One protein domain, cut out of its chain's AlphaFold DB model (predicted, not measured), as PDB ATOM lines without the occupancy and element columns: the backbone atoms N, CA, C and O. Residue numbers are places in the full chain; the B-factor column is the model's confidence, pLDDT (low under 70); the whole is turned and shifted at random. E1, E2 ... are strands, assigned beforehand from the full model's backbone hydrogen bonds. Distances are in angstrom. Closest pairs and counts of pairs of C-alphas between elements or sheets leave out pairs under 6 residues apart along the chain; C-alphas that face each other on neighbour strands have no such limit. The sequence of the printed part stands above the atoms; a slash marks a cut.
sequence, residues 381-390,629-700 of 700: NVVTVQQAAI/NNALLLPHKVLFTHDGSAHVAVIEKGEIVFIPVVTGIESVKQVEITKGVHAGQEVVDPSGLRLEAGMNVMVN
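What this domain is: This is residues 381 to 390 and 629 to 700 of the 700 residues of the protein "Efflux RND transporter periplasmic adaptor subunit" of Gammaproteobacteria bacterium (UniProt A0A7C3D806). A small, loosely formed barrel-like body of strands is built from three separate sheets: the strongly twisted sheet E2-E3-E8-E7 makes one end, and the meander E4-E5-E6 with the pair E1-E9 makes the other. E1 runs on into E2 and E6 runs on into E7, and E9 packs on E5; the last strand, E10, lies at the end away from the four-strand sheet. The printed part has 82 residues, with no named helix and ten named strands, E1 to E10 in order along the chain; its three sheets are antiparallel and its class is all strand. It is compact, with a radius of gyration of the C-alphas of 12.0 A and spans of 36 by 27 by 20 A.

How they stand to each other: E1, residues 381 to 384, and E9, residues 682 to 685, are antiparallel neighbours, with N 383 and O 683 within hydrogen-bond range at 2.8 A. E1 runs on into E2, residues 386 to 390, at 65 degrees. E2 is an edge strand, antiparallel to E3, residues 629 to 635, with N 633 and O 386 2.8 A apart. E3 is also antiparallel to E8, residues 670 to 675, with N 673 and O 632 2.8 A apart. E8 forms a hairpin with E7, residues 662 to 666, the other edge strand; N 664 and O 672 are 2.8 A apart. From edge to edge the strands' lines in this sheet turn by 132 degrees. E4, residues 640 to 642, E5, residues 645 to 652, and E6, residues 655 to 660, form a meander, each strand the antiparallel neighbour of the one before. The hairpin of E4 and E5 has N 647 and O 640 2.8 A apart; that of E5 and E6 has N 650 and O 657 2.9 A apart. E5 is staggered, pairing with E4 over residues 645 to 647 and with E6 over residues 647 to 652. E6 runs on into E7 at 74 degrees. E5 and E9 have 11 pairs of C-alphas within 8 A, the closest those of Val 650 and Val 683, 4.9 A apart. E10, residues 697 to 699, pairs with no named strand; its C-alpha of Val 697 is 5.9 A from that of Glu 655 in E6. E4 and E9 are apart.

Where its parts are: E1 begins at C-alpha 381, (-27.335, -11.607, -3.627). E5, the longest strand by residues, measures 20.5 A from C-alpha 645 at (-34.332, -32.507, -8.901) to C-alpha 652. E3 measures 16.7 A, E6 16.2 A and E8 15.4 A. E10 ends at C-alpha 699, (-32.019, -7.979, -2.902).

The domain as a whole: The two C-alphas farthest apart, of Asn 629 and Asn 696, are 35.8 A apart. Residues 391 to 628 are not printed; C-alphas 390 and 629 are 6.3 A apart across the cut. The link from E9 to E10, 11 residues, is long. Mean pLDDT of the printed part is 86.4, with residue 688 under 70.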
ATOM      1  N   ASN A 381     -27.918 -12.010  -2.354       86.88
ATOM      2  CA  ASN A 381     -27.335 -11.607  -3.627       86.88
ATOM      3  C   ASN A 381     -28.110 -12.287  -4.757       86.88
ATOM      4  O   ASN A 381     -28.537 -13.434  -4.618       86.88
ATOM      5  N   VAL A 382     -28.257 -11.605  -5.888       88.56
ATOM      6  CA  VAL A 382     -28.878 -12.175  -7.087       88.56
ATOM      7  C   VAL A 382     -27.877 -12.262  -8.228       88.56
ATOM      8  O   VAL A 382     -26.937 -11.475  -8.343       88.56
ATOM      9  N   VAL A 383     -28.084 -13.250  -9.087       90.00
ATOM     10  CA  VAL A 383     -27.361 -13.448 -10.334       90.00
ATOM     11  C   VAL A 383     -28.373 -13.411 -11.465       90.00
ATOM     12  O   VAL A 383     -29.341 -14.168 -11.479       90.00
ATOM     13  N   THR A 384     -28.143 -12.540 -12.439       91.38
ATOM     14  CA  THR A 384     -28.987 -12.459 -13.631       91.38
ATOM     15  C   THR A 384     -28.661 -13.598 -14.596       91.38
ATOM     16  O   THR A 384     -27.492 -13.836 -14.910       91.38
ATOM     17  N   VAL A 385     -29.687 -14.269 -15.120       92.06
ATOM     18  CA  VAL A 385     -29.543 -15.274 -16.181       92.06
ATOM     19  C   VAL A 385     -29.051 -14.592 -17.456       92.06
ATOM     20  O   VAL A 385     -29.781 -13.826 -18.093       92.06
ATOM     21  N   GLN A 386     -27.813 -14.886 -17.849       90.19
ATOM     22  CA  GLN A 386     -27.201 -14.340 -19.059       90.19
ATOM     23  C   GLN A 386     -27.299 -15.335 -20.211       90.19
ATOM     24  O   GLN A 386     -27.153 -16.542 -20.020       90.19
ATOM     25  N   GLN A 387     -27.506 -14.821 -21.422       90.81
ATOM     26  CA  GLN A 387     -27.417 -15.621 -22.634       90.81
ATOM     27  C   GLN A 387     -26.019 -15.475 -23.231       90.81
ATOM     28  O   GLN A 387     -25.625 -14.381 -23.631       90.81
ATOM     29  N   ALA A 388     -25.264 -16.567 -23.276       89.75
ATOM     30  CA  ALA A 388     -23.908 -16.565 -23.808       89.75
ATOM     31  C   ALA A 388     -23.536 -17.928 -24.401       89.75
ATOM     32  O   ALA A 388     -24.270 -18.915 -24.282       89.75
ATOM     33  N   ALA A 389     -22.377 -17.968 -25.054       88.94
ATOM     34  CA  ALA A 389     -21.822 -19.205 -25.564       88.94
ATOM     35  C   ALA A 389     -21.224 -20.033 -24.420       88.94
ATOM     36  O   ALA A 389     -20.424 -19.529 -23.634       88.94
ATOM     37  N   ILE A 390     -21.571 -21.316 -24.369       90.25
ATOM     38  CA  ILE A 390     -20.977 -22.302 -23.466       90.25
ATOM     39  C   ILE A 390     -20.379 -23.447 -24.270       90.25
ATOM     40  O   ILE A 390     -20.860 -23.816 -25.346       90.25
ATOM     41  N   ASN A 629     -23.974 -21.631 -28.683       85.44
ATOM     42  CA  ASN A 629     -23.703 -20.186 -28.711       85.44
ATOM     43  C   ASN A 629     -24.721 -19.341 -27.929       85.44
ATOM     44  O   ASN A 629     -24.388 -18.251 -27.485       85.44
ATOM     45  N   ASN A 630     -25.944 -19.850 -27.761       86.94
ATOM     46  CA  ASN A 630     -27.072 -19.133 -27.165       86.94
ATOM     47  C   ASN A 630     -27.677 -19.955 -26.017       86.94
ATOM     48  O   ASN A 630     -28.823 -20.400 -26.099       86.94
ATOM     49  N   ALA A 631     -26.884 -20.217 -24.980       90.50
ATOM     50  CA  ALA A 631     -27.305 -20.949 -23.788       90.50
ATOM     51  C   ALA A 631     -27.655 -19.979 -22.651       90.50
ATOM     52  O   ALA A 631     -27.007 -18.943 -22.509       90.50
ATOM     53  N   LEU A 632     -28.677 -20.305 -21.853       92.50
ATOM     54  CA  LEU A 632     -28.980 -19.579 -20.616       92.50
ATOM     55  C   LEU A 632     -28.033 -20.081 -19.535       92.50
ATOM     56  O   LEU A 632     -28.082 -21.261 -19.192       92.50
ATOM     57  N   LEU A 633     -27.149 -19.216 -19.048       92.88
ATOM     58  CA  LEU A 633     -26.070 -19.607 -18.153       92.88
ATOM     59  C   LEU A 633     -26.330 -19.136 -16.735       92.88
ATOM     60  O   LEU A 633     -26.652 -17.971 -16.495       92.88
ATOM     61  N   LEU A 634     -26.094 -20.050 -15.803       92.19
ATOM     62  CA  LEU A 634     -26.037 -19.767 -14.381       92.19
ATOM     63  C   LEU A 634     -24.732 -20.321 -13.788       92.19
ATOM     64  O   LEU A 634     -24.199 -21.313 -14.287       92.19
ATOM     65  N   PRO A 635     -24.161 -19.694 -12.749       91.12
ATOM     66  CA  PRO A 635     -23.068 -20.289 -11.988       91.12
ATOM     67  C   PRO A 635     -23.518 -21.570 -11.277       91.12
ATOM     68  O   PRO A 635     -24.625 -21.617 -10.754       91.12
ATOM     69  N   HIS A 636     -22.647 -22.572 -11.142       89.12
ATOM     70  CA  HIS A 636     -22.995 -23.814 -10.420       89.12
ATOM     71  C   HIS A 636     -23.508 -23.576  -8.990       89.12
ATOM     72  O   HIS A 636     -24.381 -24.293  -8.518       89.12
ATOM     73  N   LYS A 637     -23.023 -22.524  -8.319       89.00
ATOM     74  CA  LYS A 637     -23.397 -22.175  -6.938       89.00
ATOM     75  C   LYS A 637     -24.868 -21.794  -6.725       89.00
ATOM     76  O   LYS A 637     -25.303 -21.795  -5.579       89.00
ATOM     77  N   VAL A 638     -25.614 -21.441  -7.777       90.75
ATOM     78  CA  VAL A 638     -27.040 -21.081  -7.636       90.75
ATOM     79  C   VAL A 638     -27.980 -22.276  -7.801       90.75
ATOM     80  O   VAL A 638     -29.174 -22.158  -7.539       90.75
ATOM     81  N   LEU A 639     -27.451 -23.426  -8.237       90.12
ATOM     82  CA  LEU A 639     -28.203 -24.670  -8.315       90.12
ATOM     83  C   LEU A 639     -28.159 -25.401  -6.978       90.12
ATOM     84  O   LEU A 639     -27.096 -25.579  -6.383       90.12
ATOM     85  N   PHE A 640     -29.311 -25.898  -6.546       88.62
ATOM     86  CA  PHE A 640     -29.412 -26.809  -5.413       88.62
ATOM     87  C   PHE A 640     -30.391 -27.936  -5.725       88.62
ATOM     88  O   PHE A 640     -31.277 -27.810  -6.571       88.62
ATOM     89  N   THR A 641     -30.225 -29.059  -5.037       87.94
ATOM     90  CA  THR A 641     -31.120 -30.206  -5.183       87.94
ATOM     91  C   THR A 641     -32.259 -30.083  -4.181       87.94
ATOM     92  O   THR A 641     -32.027 -30.057  -2.973       87.94
ATOM     93  N   HIS A 642     -33.491 -30.046  -4.680       85.31
ATOM     94  CA  HIS A 642     -34.717 -30.101  -3.886       85.31
ATOM     95  C   HIS A 642     -35.601 -31.213  -4.452       85.31
ATOM     96  O   HIS A 642     -35.731 -31.336  -5.670       85.31
ATOM     97  N   ASP A 643     -36.112 -32.090  -3.588       83.88
ATOM     98  CA  ASP A 643     -36.919 -33.260  -3.972       83.88
ATOM     99  C   ASP A 643     -36.297 -34.122  -5.092       83.88
ATOM    100  O   ASP A 643     -36.968 -34.619  -5.995       83.88
ATOM    101  N   GLY A 644     -34.968 -34.284  -5.056       84.19
ATOM    102  CA  GLY A 644     -34.213 -35.095  -6.018       84.19
ATOM    103  C   GLY A 644     -34.020 -34.468  -7.406       84.19
ATOM    104  O   GLY A 644     -33.403 -35.100  -8.259       84.19
ATOM    105  N   SER A 645     -34.495 -33.239  -7.636       87.25
ATOM    106  CA  SER A 645     -34.332 -32.507  -8.901       87.25
ATOM    107  C   SER A 645     -33.554 -31.204  -8.705       87.25
ATOM    108  O   SER A 645     -33.576 -30.603  -7.628       87.25
ATOM    109  N   ALA A 646     -32.865 -30.746  -9.752       90.50
ATOM    110  CA  ALA A 646     -32.172 -29.461  -9.731       90.50
ATOM    111  C   ALA A 646     -33.187 -28.307  -9.705       90.50
ATOM    112  O   ALA A 646     -34.125 -28.276 -10.503       90.50
ATOM    113  N   HIS A 647     -32.991 -27.364  -8.791       91.44
ATOM    114  CA  HIS A 647     -33.829 -26.183  -8.618       91.44
ATOM    115  C   HIS A 647     -32.977 -24.915  -8.573       91.44
ATOM    116  O   HIS A 647     -31.784 -24.944  -8.263       91.44
ATOM    117  N   VAL A 648     -33.630 -23.798  -8.877       92.19
ATOM    118  CA  VAL A 648     -33.127 -22.442  -8.646       92.19
ATOM    119  C   VAL A 648     -34.116 -21.682  -7.774       92.19
ATOM    120  O   VAL A 648     -35.321 -21.929  -7.827       92.19
ATOM    121  N   ALA A 649     -33.614 -20.745  -6.980       89.88
ATOM    122  CA  ALA A 649     -34.440 -19.859  -6.174       89.88
ATOM    123  C   ALA A 649     -34.639 -18.537  -6.919       89.88
ATOM    124  O   ALA A 649     -33.672 -17.916  -7.354       89.88
ATOM    125  N   VAL A 650     -35.885 -18.106  -7.073       90.38
ATOM    126  CA  VAL A 650     -36.261 -16.837  -7.709       90.38
ATOM    127  C   VAL A 650     -37.088 -16.034  -6.716       90.38
ATOM    128  O   VAL A 650     -37.750 -16.607  -5.852       90.38
ATOM    129  N   ILE A 651     -37.033 -14.709  -6.814       86.06
ATOM    130  CA  ILE A 651     -37.814 -13.816  -5.959       86.06
ATOM    131  C   ILE A 651     -39.101 -13.442  -6.693       86.06
ATOM    132  O   ILE A 651     -39.064 -12.753  -7.712       86.06
ATOM    133  N   GLU A 652     -40.249 -13.852  -6.157       83.69
ATOM    134  CA  GLU A 652     -41.564 -13.423  -6.632       83.69
ATOM    135  C   GLU A 652     -42.304 -12.711  -5.497       83.69
ATOM    136  O   GLU A 652     -42.508 -13.268  -4.425       83.69
ATOM    137  N   LYS A 653     -42.702 -11.449  -5.713       78.62
ATOM    138  CA  LYS A 653     -43.398 -10.614  -4.705       78.62
ATOM    139  C   LYS A 653     -42.657 -10.477  -3.356       78.62
ATOM    140  O   LYS A 653     -43.299 -10.252  -2.336       78.62
ATOM    141  N   GLY A 654     -41.324 -10.558  -3.361       76.25
ATOM    142  CA  GLY A 654     -40.483 -10.454  -2.157       76.25
ATOM    143  C   GLY A 654     -40.256 -11.779  -1.423       76.25
ATOM    144  O   GLY A 654     -39.526 -11.805  -0.438       76.25
ATOM    145  N   GLU A 655     -40.823 -12.883  -1.910       82.56
ATOM    146  CA  GLU A 655     -40.654 -14.216  -1.328       82.56
ATOM    147  C   GLU A 655     -39.818 -15.126  -2.234       82.56
ATOM    148  O   GLU A 655     -39.838 -15.004  -3.463       82.56
ATOM    149  N   ILE A 656     -39.088 -16.064  -1.625       85.44
ATOM    150  CA  ILE A 656     -38.355 -17.101  -2.357       85.44
ATOM    151  C   ILE A 656     -39.318 -18.162  -2.895       85.44
ATOM    152  O   ILE A 656     -39.994 -18.853  -2.129       85.44
ATOM    153  N   VAL A 657     -39.277 -18.371  -4.210       89.12
ATOM    154  CA  VAL A 657     -39.940 -19.471  -4.914       89.12
ATOM    155  C   VAL A 657     -38.885 -20.382  -5.535       89.12
ATOM    156  O   VAL A 657     -37.976 -19.925  -6.233       89.12
ATOM    157  N   PHE A 658     -38.996 -21.686  -5.289       90.81
ATOM    158  CA  PHE A 658     -38.135 -22.683  -5.920       90.81
ATOM    159  C   PHE A 658     -38.723 -23.110  -7.257       90.81
ATOM    160  O   PHE A 658     -39.847 -23.604  -7.323       90.81
ATOM    161  N   ILE A 659     -37.946 -22.940  -8.322       91.00
ATOM    162  CA  ILE A 659     -38.337 -23.323  -9.673       91.00
ATOM    163  C   ILE A 659     -37.509 -24.541 -10.096       91.00
ATOM    164  O   ILE A 659     -36.275 -24.467 -10.070       91.00
ATOM    165  N   PRO A 660     -38.143 -25.661 -10.487       91.94
ATOM    166  CA  PRO A 660     -37.427 -26.807 -11.031       91.94
ATOM    167  C   PRO A 660     -36.800 -26.445 -12.377       91.94
ATOM    168  O   PRO A 660     -37.445 -25.849 -13.246       91.94
ATOM    169  N   VAL A 661     -35.544 -26.838 -12.573       93.62
ATOM    170  CA  VAL A 661     -34.786 -26.558 -13.794       93.62
ATOM    171  C   VAL A 661     -34.235 -27.830 -14.421       93.62
ATOM    172  O   VAL A 661     -33.926 -28.808 -13.746       93.62
ATOM    173  N   VAL A 662     -34.084 -27.801 -15.745       91.81
ATOM    174  CA  VAL A 662     -33.417 -28.869 -16.500       91.81
ATOM    175  C   VAL A 662     -32.077 -28.345 -16.996       91.81
ATOM    176  O   VAL A 662     -32.043 -27.395 -17.784       91.81
ATOM    177  N   THR A 663     -30.982 -28.959 -16.558       91.19
ATOM    178  CA  THR A 663     -29.620 -28.566 -16.941       91.19
ATOM    179  C   THR A 663     -29.209 -29.152 -18.298       91.19
ATOM    180  O   THR A 663     -29.814 -30.100 -18.800       91.19
ATOM    181  N   GLY A 664     -28.223 -28.523 -18.937       88.19
ATOM    182  CA  GLY A 664     -27.682 -28.887 -20.247       88.19
ATOM    183  C   GLY A 664     -26.163 -29.029 -20.220       88.19
ATOM    184  O   GLY A 664     -25.615 -29.783 -19.423       88.19
ATOM    185  N   ILE A 665     -25.468 -28.322 -21.116       86.94
ATOM    186  CA  ILE A 665     -24.002 -28.310 -21.161       86.94
ATOM    187  C   ILE A 665     -23.437 -27.717 -19.866       86.94
ATOM    188  O   ILE A 665     -23.782 -26.608 -19.461       86.94
ATOM    189  N   GLU A 666     -22.496 -28.435 -19.262       86.50
ATOM    190  CA  GLU A 666     -21.755 -27.982 -18.091       86.50
ATOM    191  C   GLU A 666     -20.330 -27.576 -18.477       86.50
ATOM    192  O   GLU A 666     -19.619 -28.278 -19.203       86.50
ATOM    193  N   SER A 667     -19.916 -26.418 -17.970       85.50
ATOM    194  CA  SER A 667     -18.534 -25.943 -17.975       85.50
ATOM    195  C   SER A 667     -17.997 -25.920 -16.542       85.50
ATOM    196  O   SER A 667     -18.744 -26.097 -15.581       85.50
ATOM    197  N   VAL A 668     -16.706 -25.624 -16.379       80.25
ATOM    198  CA  VAL A 668     -16.056 -25.554 -15.057       80.25
ATOM    199  C   VAL A 668     -16.710 -24.523 -14.120       80.25
ATOM    200  O   VAL A 668     -16.708 -24.709 -12.910       80.25
ATOM    201  N   LYS A 669     -17.262 -23.422 -14.651       85.31
ATOM    202  CA  LYS A 669     -17.802 -22.310 -13.834       85.31
ATOM    203  C   LYS A 669     -19.316 -22.149 -13.926       85.31
ATOM    204  O   LYS A 669     -19.934 -21.634 -12.995       85.31
ATOM    205  N   GLN A 670     -19.896 -22.538 -15.053       90.38
ATOM    206  CA  GLN A 670     -21.286 -22.262 -15.402       90.38
ATOM    207  C   GLN A 670     -21.965 -23.504 -15.969       90.38
ATOM    208  O   GLN A 670     -21.317 -24.350 -16.590       90.38
ATOM    209  N   VAL A 671     -23.278 -23.554 -15.810       91.50
ATOM    210  CA  VAL A 671     -24.169 -24.593 -16.315       91.50
ATOM    211  C   VAL A 671     -25.236 -23.962 -17.195       91.50
ATOM    212  O   VAL A 671     -25.758 -22.884 -16.901       91.50
ATOM    213  N   GLU A 672     -25.538 -24.629 -18.300       92.88
ATOM    214  CA  GLU A 672     -26.672 -24.287 -19.140       92.88
ATOM    215  C   GLU A 672     -27.983 -24.723 -18.484       92.88
ATOM    216  O   GLU A 672     -28.124 -25.874 -18.073       92.88
ATOM    217  N   ILE A 673     -28.983 -23.844 -18.501       93.38
ATOM    218  CA  ILE A 673     -30.368 -24.173 -18.173       93.38
ATOM    219  C   ILE A 673     -31.195 -24.247 -19.457       93.38
ATOM    220  O   ILE A 673     -31.331 -23.273 -20.195       93.38
ATOM    221  N   THR A 674     -31.760 -25.420 -19.735       90.38
ATOM    222  CA  THR A 674     -32.572 -25.670 -20.936       90.38
ATOM    223  C   THR A 674     -34.054 -25.357 -20.726       90.38
ATOM    224  O   THR A 674     -34.734 -24.977 -21.679       90.38
ATOM    225  N   LYS A 675     -34.559 -25.508 -19.493       90.00
ATOM    226  CA  LYS A 675     -35.945 -25.210 -19.095       90.00
ATOM    227  C   LYS A 675     -36.003 -24.710 -17.650       90.00
ATOM    228  O   LYS A 675     -35.206 -25.154 -16.829       90.00
ATOM    229  N   GLY A 676     -36.983 -23.854 -17.363       87.31
ATOM    230  CA  GLY A 676     -37.322 -23.373 -16.015       87.31
ATOM    231  C   GLY A 676     -36.998 -21.898 -15.767       87.31
ATOM    232  O   GLY A 676     -37.625 -21.287 -14.914       87.31
ATOM    233  N   VAL A 677     -36.094 -21.296 -16.548       89.56
ATOM    234  CA  VAL A 677     -35.751 -19.868 -16.435       89.56
ATOM    235  C   VAL A 677     -35.732 -19.169 -17.788       89.56
ATOM    236  O   VAL A 677     -35.606 -19.811 -18.834       89.56
ATOM    237  N   HIS A 678     -35.821 -17.841 -17.762       91.00
ATOM    238  CA  HIS A 678     -35.747 -16.977 -18.938       91.00
ATOM    239  C   HIS A 678     -34.546 -16.024 -18.868       91.00
ATOM    240  O   HIS A 678     -34.005 -15.750 -17.799       91.00
ATOM    241  N   ALA A 679     -34.113 -15.511 -20.023       89.12
ATOM    242  CA  ALA A 679     -33.031 -14.530 -20.086       89.12
ATOM    243  C   ALA A 679     -33.404 -13.254 -19.312       89.12
ATOM    244  O   ALA A 679     -34.519 -12.756 -19.445       89.12
ATOM    245  N   GLY A 680     -32.467 -12.729 -18.522       86.50
ATOM    246  CA  GLY A 680     -32.688 -11.545 -17.687       86.50
ATOM    247  C   GLY A 680     -33.391 -11.818 -16.353       86.50
ATOM    248  O   GLY A 680     -33.521 -10.894 -15.559       86.50
ATOM    249  N   GLN A 681     -33.816 -13.055 -16.078       88.88
ATOM    250  CA  GLN A 681     -34.406 -13.417 -14.789       88.88
ATOM    251  C   GLN A 681     -33.348 -13.383 -13.679       88.88
ATOM    252  O   GLN A 681     -32.219 -13.832 -13.880       88.88
ATOM    253  N   GLU A 682     -33.704 -12.850 -12.514       89.81
ATOM    254  CA  GLU A 682     -32.829 -12.812 -11.343       89.81
ATOM    255  C   GLU A 682     -32.985 -14.089 -10.519       89.81
ATOM    256  O   GLU A 682     -34.089 -14.467 -10.125       89.81
ATOM    257  N   VAL A 683     -31.867 -14.764 -10.272       91.56
ATOM    258  CA  VAL A 683     -31.794 -15.992  -9.483       91.56
ATOM    259  C   VAL A 683     -31.010 -15.708  -8.213       91.56
ATOM    260  O   VAL A 683     -29.941 -15.106  -8.257       91.56
ATOM    261  N   VAL A 684     -31.529 -16.152  -7.078       89.69
ATOM    262  CA  VAL A 684     -30.902 -15.974  -5.771       89.69
ATOM    263  C   VAL A 684     -29.625 -16.807  -5.688       89.69
ATOM    264  O   VAL A 684     -29.630 -18.009  -5.949       89.69
ATOM    265  N   ASP A 685     -28.529 -16.165  -5.293       89.31
ATOM    266  CA  ASP A 685     -27.301 -16.829  -4.880       89.31
ATOM    267  C   ASP A 685     -27.422 -17.204  -3.398       89.31
ATOM    268  O   ASP A 685     -27.447 -16.308  -2.549       89.31
ATOM    269  N   PRO A 686     -27.465 -18.507  -3.055       76.38
ATOM    270  CA  PRO A 686     -27.606 -18.925  -1.672       76.38
ATOM    271  C   PRO A 686     -26.444 -18.441  -0.801       76.38
ATOM    272  O   PRO A 686     -26.641 -18.267   0.389       76.38
ATOM    273  N   SER A 687     -25.232 -18.233  -1.341       74.12
ATOM    274  CA  SER A 687     -24.049 -17.764  -0.588       74.12
ATOM    275  C   SER A 687     -23.833 -18.461   0.778       74.12
ATOM    276  O   SER A 687     -23.320 -17.858   1.717       74.12
ATOM    277  N   GLY A 688     -24.229 -19.737   0.906       67.75
ATOM    278  CA  GLY A 688     -24.153 -20.521   2.151       67.75
ATOM    279  C   GLY A 688     -25.356 -20.400   3.104       67.75
ATOM    280  O   GLY A 688     -25.372 -21.063   4.139       67.75
ATOM    281  N   LEU A 689     -26.371 -19.603   2.770       72.75
ATOM    282  CA  LEU A 689     -27.656 -19.544   3.465       72.75
ATOM    283  C   LEU A 689     -28.521 -20.751   3.091       72.75
ATOM    284  O   LEU A 689     -28.630 -21.139   1.926       72.75
ATOM    285  N   ARG A 690     -29.182 -21.326   4.096       76.19
ATOM    286  CA  ARG A 690     -30.237 -22.315   3.884       76.19
ATOM    287  C   ARG A 690     -31.493 -21.572   3.440       76.19
ATOM    288  O   ARG A 690     -32.117 -20.896   4.251       76.19
ATOM    289  N   LEU A 691     -31.820 -21.675   2.157       79.12
ATOM    290  CA  LEU A 691     -33.043 -21.101   1.606       79.12
ATOM    291  C   LEU A 691     -34.225 -22.015   1.941       79.12
ATOM    292  O   LEU A 691     -34.126 -23.237   1.820       79.12
ATOM    293  N   GLU A 692     -35.347 -21.420   2.324       80.00
ATOM    294  CA  GLU A 692     -36.634 -22.089   2.492       80.00
ATOM    295  C   GLU A 692     -37.674 -21.381   1.617       80.00
ATOM    296  O   GLU A 692     -37.627 -20.162   1.426       80.00
ATOM    297  N   ALA A 693     -38.596 -22.151   1.040       77.31
ATOM    298  CA  ALA A 693     -39.670 -21.587   0.232       77.31
ATOM    299  C   ALA A 693     -40.552 -20.666   1.095       77.31
ATOM    300  O   ALA A 693     -40.893 -21.013   2.226       77.31
ATOM    301  N   GLY A 694     -40.912 -19.493   0.567       74.94
ATOM    302  CA  GLY A 694     -41.704 -18.488   1.286       74.94
ATOM    303  C   GLY A 694     -40.905 -17.589   2.241       74.94
ATOM    304  O   GLY A 694     -41.497 -16.776   2.945       74.94
ATOM    305  N   MET A 695     -39.570 -17.693   2.281       79.12
ATOM    306  CA  MET A 695     -38.746 -16.725   3.015       79.12
ATOM    307  C   MET A 695     -38.873 -15.332   2.395       79.12
ATOM    308  O   MET A 695     -38.661 -15.172   1.193       79.12
ATOM    309  N   ASN A 696     -39.152 -14.329   3.228       78.62
ATOM    310  CA  ASN A 696     -39.145 -12.928   2.817       78.62
ATOM    311  C   ASN A 696     -37.693 -12.459   2.663       78.62
ATOM    312  O   ASN A 696     -36.885 -12.586   3.590       78.62
ATOM    313  N   VAL A 697     -37.352 -11.947   1.488       79.56
ATOM    314  CA  VAL A 697     -35.983 -11.572   1.135       79.56
ATOM    315  C   VAL A 697     -35.928 -10.226   0.442       79.56
ATOM    316  O   VAL A 697     -36.843  -9.818  -0.268       79.56
ATOM    317  N   MET A 698     -34.814  -9.531   0.646       78.06
ATOM    318  CA  MET A 698     -34.508  -8.277  -0.028       78.06
ATOM    319  C   MET A 698     -33.220  -8.459  -0.824       78.06
ATOM    320  O   MET A 698     -32.249  -9.029  -0.325       78.06
ATOM    321  N   VAL A 699     -33.224  -7.993  -2.070       77.50
ATOM    322  CA  VAL A 699     -32.019  -7.979  -2.902       77.50
ATOM    323  C   VAL A 699     -31.042  -6.962  -2.315       77.50
ATOM    324  O   VAL A 699     -31.446  -5.841  -1.999       77.50
ATOM    325  N   ASN A 700     -29.797  -7.394  -2.117       70.06
ATOM    326  CA  ASN A 700     -28.702  -6.564  -1.612       70.06
ATOM    327  C   ASN A 700     -28.205  -5.546  -2.648       70.06
ATOM    328  O   ASN A 700     -28.120  -5.923  -3.840       70.06
TER     329      ASN A 700